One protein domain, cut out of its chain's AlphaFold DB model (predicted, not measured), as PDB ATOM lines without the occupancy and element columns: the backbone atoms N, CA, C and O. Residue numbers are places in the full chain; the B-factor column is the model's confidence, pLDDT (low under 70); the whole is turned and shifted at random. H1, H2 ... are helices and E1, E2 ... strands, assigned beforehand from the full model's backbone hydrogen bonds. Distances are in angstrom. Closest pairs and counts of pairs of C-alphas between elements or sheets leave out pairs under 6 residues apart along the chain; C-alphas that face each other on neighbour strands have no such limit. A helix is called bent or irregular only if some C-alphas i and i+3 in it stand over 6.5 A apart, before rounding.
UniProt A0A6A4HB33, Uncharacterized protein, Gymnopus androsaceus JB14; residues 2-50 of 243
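AT A GLANCE: This is residues 2 to 50 of the 243 residues of an uncharacterized protein of Gymnopus androsaceus JB14 (UniProt A0A6A4HB33). One helix, H1, has a small two-stranded hairpin, E1 and E2, beside its first part, with E1 the nearer strand, and H1 follows directly on E2. After the helix, residues 38 to 50 fold back along its length, from the end of H1 toward the side where H1 begins, and residues 2 to 12 before E1 make a tail with no named element. The printed part has 49 residues with two named strands and one named helix, in the order E1, E2, H1; the sheet is E1 - E2, antiparallel. The class is mixed, helices and strands, though under half of the residues are in named elements. The whole is compact, with a radius of gyration of the C-alphas of 10.4 A, and spans 28 by 24 by 18 A.

HOW THE PARTS SIT: E1, residues 13 to 16, and E2, residues 21 to 24, form a hairpin with a tight link of 4 residues. The two strands are antiparallel, with 136 degrees between their N-to-C directions. The C-alphas of Met 13 and Pro 24 face each other at 4.4 A. N 14 and O 23 are within hydrogen-bond range at 2.8 A, and so are N 16 and O 21 at 2.8 A. H1, residues 25 to 37, follows E2 by a tight link with 0 residues between them. The closest C-alphas of E1 and H1 are those of Glu 14 and Gln 25, 5.0 A apart, and 5 pairs of their C-alphas are within 8 A. Within 10 A, H1 has 17 pairs of C-alphas with E1 and 3 with E2, made by its residues 25 to 32. In H1 every O i to N i+4 pair is within hydrogen-bond range.

IN THESE COORDINATES: The printed part begins with Asp 2, whose C-alpha is at (-2.232, -32.518, -17.185). E1 begins at C-alpha 13, (-20.504, -27.741, -31.144), and is 9.6 A from first to last C-alpha. E2 is 10.0 A from Leu 21 to Pro 24. H1 is 18.5 A from Gln 25 to Leu 37, and its last C-alpha is at (-6.685, -44.696, -25.390). H1 is not bent.

THE WHOLE: The two C-alphas farthest apart are those of Gly 38 and Lys 50, at 29.4 A. The C-alphas of Asp 2 and Lys 50, the first and last printed, are 21.7 A apart. Residues 38 to 50 hold no named element, and their C-alphas lie 6 to 15 A from the mean of all C-alphas. The printed part has no cut, and neither link between named elements is long. The mean pLDDT of the printed part is 90.2, and residues 2 to 3 are under 70 in this model.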
ATOM      1  N   ASP A   2      -2.288 -33.705 -16.341       54.00
ATOM      2  CA  ASP A   2      -2.232 -32.518 -17.185       54.00
ATOM      3  C   ASP A   2      -3.637 -31.919 -17.277       54.00
ATOM      4  O   ASP A   2      -4.618 -32.669 -17.299       54.00
ATOM      5  N   ASN A   3      -3.739 -30.595 -17.250       69.75
ATOM      6  CA  ASN A   3      -5.013 -29.925 -17.451       69.75
ATOM      7  C   ASN A   3      -5.040 -29.422 -18.899       69.75
ATOM      8  O   ASN A   3      -4.285 -28.517 -19.244       69.75
ATOM      9  N   CYS A   4      -5.892 -30.011 -19.737       78.06
ATOM     10  CA  CYS A   4      -6.038 -29.604 -21.132       78.06
ATOM     11  C   CYS A   4      -7.110 -28.516 -21.258       78.06
ATOM     12  O   CYS A   4      -8.220 -28.684 -20.754       78.06
ATOM     13  N   PHE A   5      -6.778 -27.426 -21.949       82.56
ATOM     14  CA  PHE A   5      -7.672 -26.299 -22.212       82.56
ATOM     15  C   PHE A   5      -7.519 -25.864 -23.668       82.56
ATOM     16  O   PHE A   5      -6.417 -25.945 -24.206       82.56
ATOM     17  N   SER A   6      -8.604 -25.398 -24.280       82.19
ATOM     18  CA  SER A   6      -8.594 -24.815 -25.622       82.19
ATOM     19  C   SER A   6      -9.646 -23.711 -25.740       82.19
ATOM     20  O   SER A   6     -10.473 -23.538 -24.840       82.19
ATOM     21  N   ILE A   7      -9.592 -22.968 -26.842       82.00
ATOM     22  CA  ILE A   7     -10.550 -21.933 -27.232       82.00
ATOM     23  C   ILE A   7     -11.211 -22.407 -28.527       82.00
ATOM     24  O   ILE A   7     -10.524 -22.857 -29.435       82.00
ATOM     25  N   ALA A   8     -12.535 -22.304 -28.605       83.31
ATOM     26  CA  ALA A   8     -13.314 -22.661 -29.788       83.31
ATOM     27  C   ALA A   8     -14.395 -21.601 -30.036       83.31
ATOM     28  O   ALA A   8     -14.780 -20.878 -29.110       83.31
ATOM     29  N   LEU A   9     -14.888 -21.518 -31.272       83.69
ATOM     30  CA  LEU A   9     -16.021 -20.658 -31.610       83.69
ATOM     31  C   LEU A   9     -17.303 -21.189 -30.948       83.69
ATOM     32  O   LEU A   9     -17.487 -22.396 -30.809       83.69
ATOM     33  N   GLU A  10     -18.204 -20.287 -30.546       83.88
ATOM     34  CA  GLU A  10     -19.445 -20.640 -29.823       83.88
ATOM     35  C   GLU A  10     -20.367 -21.572 -30.635       83.88
ATOM     36  O   GLU A  10     -21.146 -22.336 -30.069       83.88
ATOM     37  N   GLU A  11     -20.257 -21.522 -31.959       86.44
ATOM     38  CA  GLU A  11     -21.039 -22.318 -32.905       86.44
ATOM     39  C   GLU A  11     -20.430 -23.697 -33.222       86.44
ATOM     40  O   GLU A  11     -21.148 -24.584 -33.691       86.44
ATOM     41  N   ASP A  12     -19.158 -23.929 -32.883       89.06
ATOM     42  CA  ASP A  12     -18.454 -25.190 -33.140       89.06
ATOM     43  C   ASP A  12     -18.768 -26.234 -32.061       89.06
ATOM     44  O   ASP A  12     -17.941 -26.577 -31.211       89.06
ATOM     45  N   MET A  13     -19.993 -26.758 -32.100       91.88
ATOM     46  CA  MET A  13     -20.504 -27.741 -31.144       91.88
ATOM     47  C   MET A  13     -20.728 -29.107 -31.804       91.88
ATOM     48  O   MET A  13     -21.242 -29.211 -32.917       91.88
ATOM     49  N   GLU A  14     -20.394 -30.177 -31.089       95.00
ATOM     50  CA  GLU A  14     -20.551 -31.567 -31.519       95.00
ATOM     51  C   GLU A  14     -21.202 -32.396 -30.398       95.00
ATOM     52  O   GLU A  14     -20.998 -32.144 -29.207       95.00
ATOM     53  N   HIS A  15     -22.046 -33.366 -30.763       96.00
ATOM     54  CA  HIS A  15     -22.676 -34.264 -29.792       96.00
ATOM     55  C   HIS A  15     -21.698 -35.364 -29.376       96.00
ATOM     56  O   HIS A  15     -21.104 -36.037 -30.217       96.00
ATOM     57  N   TYR A  16     -21.551 -35.556 -28.068       96.56
ATOM     58  CA  TYR A  16     -20.719 -36.596 -27.485       96.56
ATOM     59  C   TYR A  16     -21.589 -37.664 -26.819       96.56
ATOM     60  O   TYR A  16     -22.130 -37.464 -25.728       96.56
ATOM     61  N   GLU A  17     -21.699 -38.808 -27.495       94.81
ATOM     62  CA  GLU A  17     -22.600 -39.914 -27.145       94.81
ATOM     63  C   GLU A  17     -22.415 -40.457 -25.716       94.81
ATOM     64  O   GLU A  17     -23.425 -40.552 -25.016       94.81
ATOM     65  N   PRO A  18     -21.188 -40.678 -25.190       94.56
ATOM     66  CA  PRO A  18     -21.011 -41.252 -23.851       94.56
ATOM     67  C   PRO A  18     -21.593 -40.418 -22.702       94.56
ATOM     68  O   PRO A  18     -21.843 -40.951 -21.618       94.56
ATOM     69  N   TYR A  19     -21.790 -39.112 -22.907       94.69
ATOM     70  CA  TYR A  19     -22.447 -38.229 -21.939       94.69
ATOM     71  C   TYR A  19     -23.817 -37.729 -22.388       94.69
ATOM     72  O   TYR A  19     -24.485 -37.072 -21.591       94.69
ATOM     73  N   ASP A  20     -24.206 -38.007 -23.632       94.31
ATOM     74  CA  ASP A  20     -25.395 -37.469 -24.290       94.31
ATOM     75  C   ASP A  20     -25.500 -35.932 -24.182       94.31
ATOM     76  O   ASP A  20     -26.506 -35.368 -23.752       94.31
ATOM     77  N   LEU A  21     -24.410 -35.233 -24.520       93.19
ATOM     78  CA  LEU A  21     -24.315 -33.772 -24.431       93.19
ATOM     79  C   LEU A  21     -23.712 -33.153 -25.692       93.19
ATOM     80  O   LEU A  21     -22.804 -33.714 -26.299       93.19
ATOM     81  N   LEU A  22     -24.165 -31.943 -26.027       93.56
ATOM     82  CA  LEU A  22     -23.476 -31.044 -26.955       93.56
ATOM     83  C   LEU A  22     -22.310 -30.358 -26.235       93.56
ATOM     84  O   LEU A  22     -22.506 -29.721 -25.198       93.56
ATOM     85  N   LEU A  23     -21.109 -30.500 -26.787       93.25
ATOM     86  CA  LEU A  23     -19.857 -29.945 -26.272       93.25
ATOM     87  C   LEU A  23     -19.075 -29.283 -27.419       93.25
ATOM     88  O   LEU A  23     -19.312 -29.625 -28.575       93.25
ATOM     89  N   PRO A  24     -18.115 -28.388 -27.134       93.50
ATOM     90  CA  PRO A  24     -17.223 -27.847 -28.157       93.50
ATOM     91  C   PRO A  24     -16.517 -28.947 -28.962       93.50
ATOM     92  O   PRO A  24     -16.041 -29.933 -28.392       93.50
ATOM     93  N   GLN A  25     -16.402 -28.768 -30.276       92.06
ATOM     94  CA  GLN A  25     -15.902 -29.789 -31.202       92.06
ATOM     95  C   GLN A  25     -14.515 -30.326 -30.809       92.06
ATOM     96  O   GLN A  25     -14.264 -31.531 -30.806       92.06
ATOM     97  N   GLU A  26     -13.592 -29.437 -30.442       89.88
ATOM     98  CA  GLU A  26     -12.249 -29.833 -30.008       89.88
ATOM     99  C   GLU A  26     -12.266 -30.650 -28.712       89.88
ATOM    100  O   GLU A  26     -11.498 -31.601 -28.561       89.88
ATOM    101  N   GLN A  27     -13.184 -30.323 -27.797       92.50
ATOM    102  CA  GLN A  27     -13.376 -31.081 -26.567       92.50
ATOM    103  C   GLN A  27     -13.913 -32.482 -26.869       92.50
ATOM    104  O   GLN A  27     -13.432 -33.449 -26.280       92.50
ATOM    105  N   VAL A  28     -14.848 -32.617 -27.815       93.94
ATOM    106  CA  VAL A  28     -15.349 -33.924 -28.269       93.94
ATOM    107  C   VAL A  28     -14.228 -34.770 -28.867       93.94
ATOM    108  O   VAL A  28     -14.057 -35.918 -28.459       93.94
ATOM    109  N   LYS A  29     -13.404 -34.201 -29.754       93.25
ATOM    110  CA  LYS A  29     -12.246 -34.899 -30.342       93.25
ATOM    111  C   LYS A  29     -11.258 -35.378 -29.276       93.25
ATOM    112  O   LYS A  29     -10.753 -36.498 -29.363       93.25
ATOM    113  N   LEU A  30     -10.996 -34.560 -28.255       93.44
ATOM    114  CA  LEU A  30     -10.134 -34.942 -27.136       93.44
ATOM    115  C   LEU A  30     -10.734 -36.093 -26.316       93.44
ATOM    116  O   LEU A  30     -10.016 -37.028 -25.964       93.44
ATOM    117  N   LEU A  31     -12.036 -36.045 -26.029       94.62
ATOM    118  CA  LEU A  31     -12.730 -37.106 -25.298       94.62
ATOM    119  C   LEU A  31     -12.730 -38.421 -26.084       94.62
ATOM    120  O   LEU A  31     -12.356 -39.448 -25.532       94.62
ATOM    121  N   GLN A  32     -13.021 -38.380 -27.385       95.31
ATOM    122  CA  GLN A  32     -12.939 -39.550 -28.268       95.31
ATOM    123  C   GLN A  32     -11.521 -40.140 -28.319       95.31
ATOM    124  O   GLN A  32     -11.348 -41.361 -28.344       95.31
ATOM    125  N   LEU A  33     -10.489 -39.291 -28.309       94.69
ATOM    126  CA  LEU A  33      -9.104 -39.746 -28.208       94.69
ATOM    127  C   LEU A  33      -8.843 -40.444 -26.866       94.69
ATOM    128  O   LEU A  33      -8.170 -41.473 -26.831       94.69
ATOM    129  N   TRP A  34      -9.363 -39.912 -25.762       95.44
ATOM    130  CA  TRP A  34      -9.247 -40.559 -24.456       95.44
ATOM    131  C   TRP A  34     -10.010 -41.880 -24.387       95.44
ATOM    132  O   TRP A  34      -9.445 -42.841 -23.866       95.44
ATOM    133  N   ASP A  35     -11.205 -41.969 -24.970       95.62
ATOM    134  CA  ASP A  35     -11.955 -43.221 -25.114       95.62
ATOM    135  C   ASP A  35     -11.131 -44.264 -25.877       95.62
ATOM    136  O   ASP A  35     -10.960 -45.393 -25.415       95.62
ATOM    137  N   PHE A  36     -10.544 -43.868 -27.012       96.19
ATOM    138  CA  PHE A  36      -9.680 -44.728 -27.820       96.19
ATOM    139  C   PHE A  36      -8.448 -45.223 -27.045       96.19
ATOM    140  O   PHE A  36      -8.058 -46.384 -27.169       96.19
ATOM    141  N   LEU A  37      -7.841 -44.359 -26.226       95.75
ATOM    142  CA  LEU A  37      -6.685 -44.696 -25.390       95.75
ATOM    143  C   LEU A  37      -7.059 -45.423 -24.084       95.75
ATOM    144  O   LEU A  37      -6.164 -45.863 -23.360       95.75
ATOM    145  N   GLY A  38      -8.348 -45.536 -23.753       94.81
ATOM    146  CA  GLY A  38      -8.820 -46.083 -22.480       94.81
ATOM    147  C   GLY A  38      -8.491 -45.206 -21.266       94.81
ATOM    148  O   GLY A  38      -8.338 -45.719 -20.154       94.81
ATOM    149  N   ILE A  39      -8.342 -43.890 -21.454       93.69
ATOM    150  CA  ILE A  39      -8.065 -42.936 -20.375       93.69
ATOM    151  C   ILE A  39      -9.390 -42.551 -19.701       93.69
ATOM    152  O   ILE A  39     -10.253 -41.957 -20.340       93.69
ATOM    153  N   PRO A  40      -9.567 -42.819 -18.396       93.00
ATOM    154  CA  PRO A  40     -10.822 -42.527 -17.721       93.00
ATOM    155  C   PRO A  40     -11.038 -41.019 -17.552       93.00
ATOM    156  O   PRO A  40     -10.194 -40.307 -17.001       93.00
ATOM    157  N   HIS A  41     -12.229 -40.552 -17.912       93.25
ATOM    158  CA  HIS A  41     -12.684 -39.180 -17.700       93.25
ATOM    159  C   HIS A  41     -14.049 -39.133 -17.008       93.25
ATOM    160  O   HIS A  41     -14.752 -40.133 -16.875       93.25
ATOM    161  N   LYS A  42     -14.403 -37.952 -16.487       92.31
ATOM    162  CA  LYS A  42     -15.675 -37.709 -15.792       92.31
ATOM    163  C   LYS A  42     -16.367 -36.488 -16.374       92.31
ATOM    164  O   LYS A  42     -15.725 -35.444 -16.504       92.31
ATOM    165  N   GLN A  43     -17.671 -36.603 -16.612       91.62
ATOM    166  CA  GLN A  43     -18.525 -35.539 -17.146       91.62
ATOM    167  C   GLN A  43     -18.462 -34.266 -16.294       91.62
ATOM    168  O   GLN A  43     -18.268 -33.185 -16.822       91.62
ATOM    169  N   LEU A  44     -18.483 -34.398 -14.962       90.88
ATOM    170  CA  LEU A  44     -18.396 -33.261 -14.027       90.88
ATOM    171  C   LEU A  44     -17.096 -32.444 -14.131       90.88
ATOM    172  O   LEU A  44     -17.012 -31.361 -13.563       90.88
ATOM    173  N   LYS A  45     -16.064 -32.980 -14.790       88.69
ATOM    174  CA  LYS A  45     -14.803 -32.271 -15.043       88.69
ATOM    175  C   LYS A  45     -14.732 -31.668 -16.447       88.69
ATOM    176  O   LYS A  45     -13.778 -30.957 -16.731       88.69
ATOM    177  N   GLN A  46     -15.707 -31.965 -17.305       91.56
ATOM    178  CA  GLN A  46     -15.811 -31.431 -18.656       91.56
ATOM    179  C   GLN A  46     -16.602 -30.127 -18.599       91.56
ATOM    180  O   GLN A  46     -17.826 -30.123 -18.677       91.56
ATOM    181  N   VAL A  47     -15.888 -29.028 -18.384       91.44
ATOM    182  CA  VAL A  47     -16.470 -27.686 -18.285       91.44
ATOM    183  C   VAL A  47     -16.199 -26.907 -19.565       91.44
ATOM    184  O   VAL A  47     -15.121 -27.028 -20.141       91.44
ATOM    185  N   TRP A  48     -17.173 -26.111 -19.994       90.75
ATOM    186  CA  TRP A  48     -17.073 -25.210 -21.140       90.75
ATOM    187  C   TRP A  48     -17.945 -23.973 -20.897       90.75
ATOM    188  O   TRP A  48     -18.838 -23.991 -20.045       90.75
ATOM    189  N   GLY A  49     -17.655 -22.883 -21.602       89.94
ATOM    190  CA  GLY A  49     -18.380 -21.622 -21.472       89.94
ATOM    191  C   GLY A  49     -17.555 -20.430 -21.946       89.94
ATOM    192  O   GLY A  49     -16.387 -20.574 -22.296       89.94
ATOM    193  N   LYS A  50     -18.169 -19.241 -21.921       88.69
ATOM    194  CA  LYS A  50     -17.534 -17.985 -22.363       88.69
ATOM    195  C   LYS A  50     -16.376 -17.546 -21.475       88.69
ATOM    196  O   LYS A  50     -15.482 -16.869 -21.955       88.69
TER     197      LYS A  50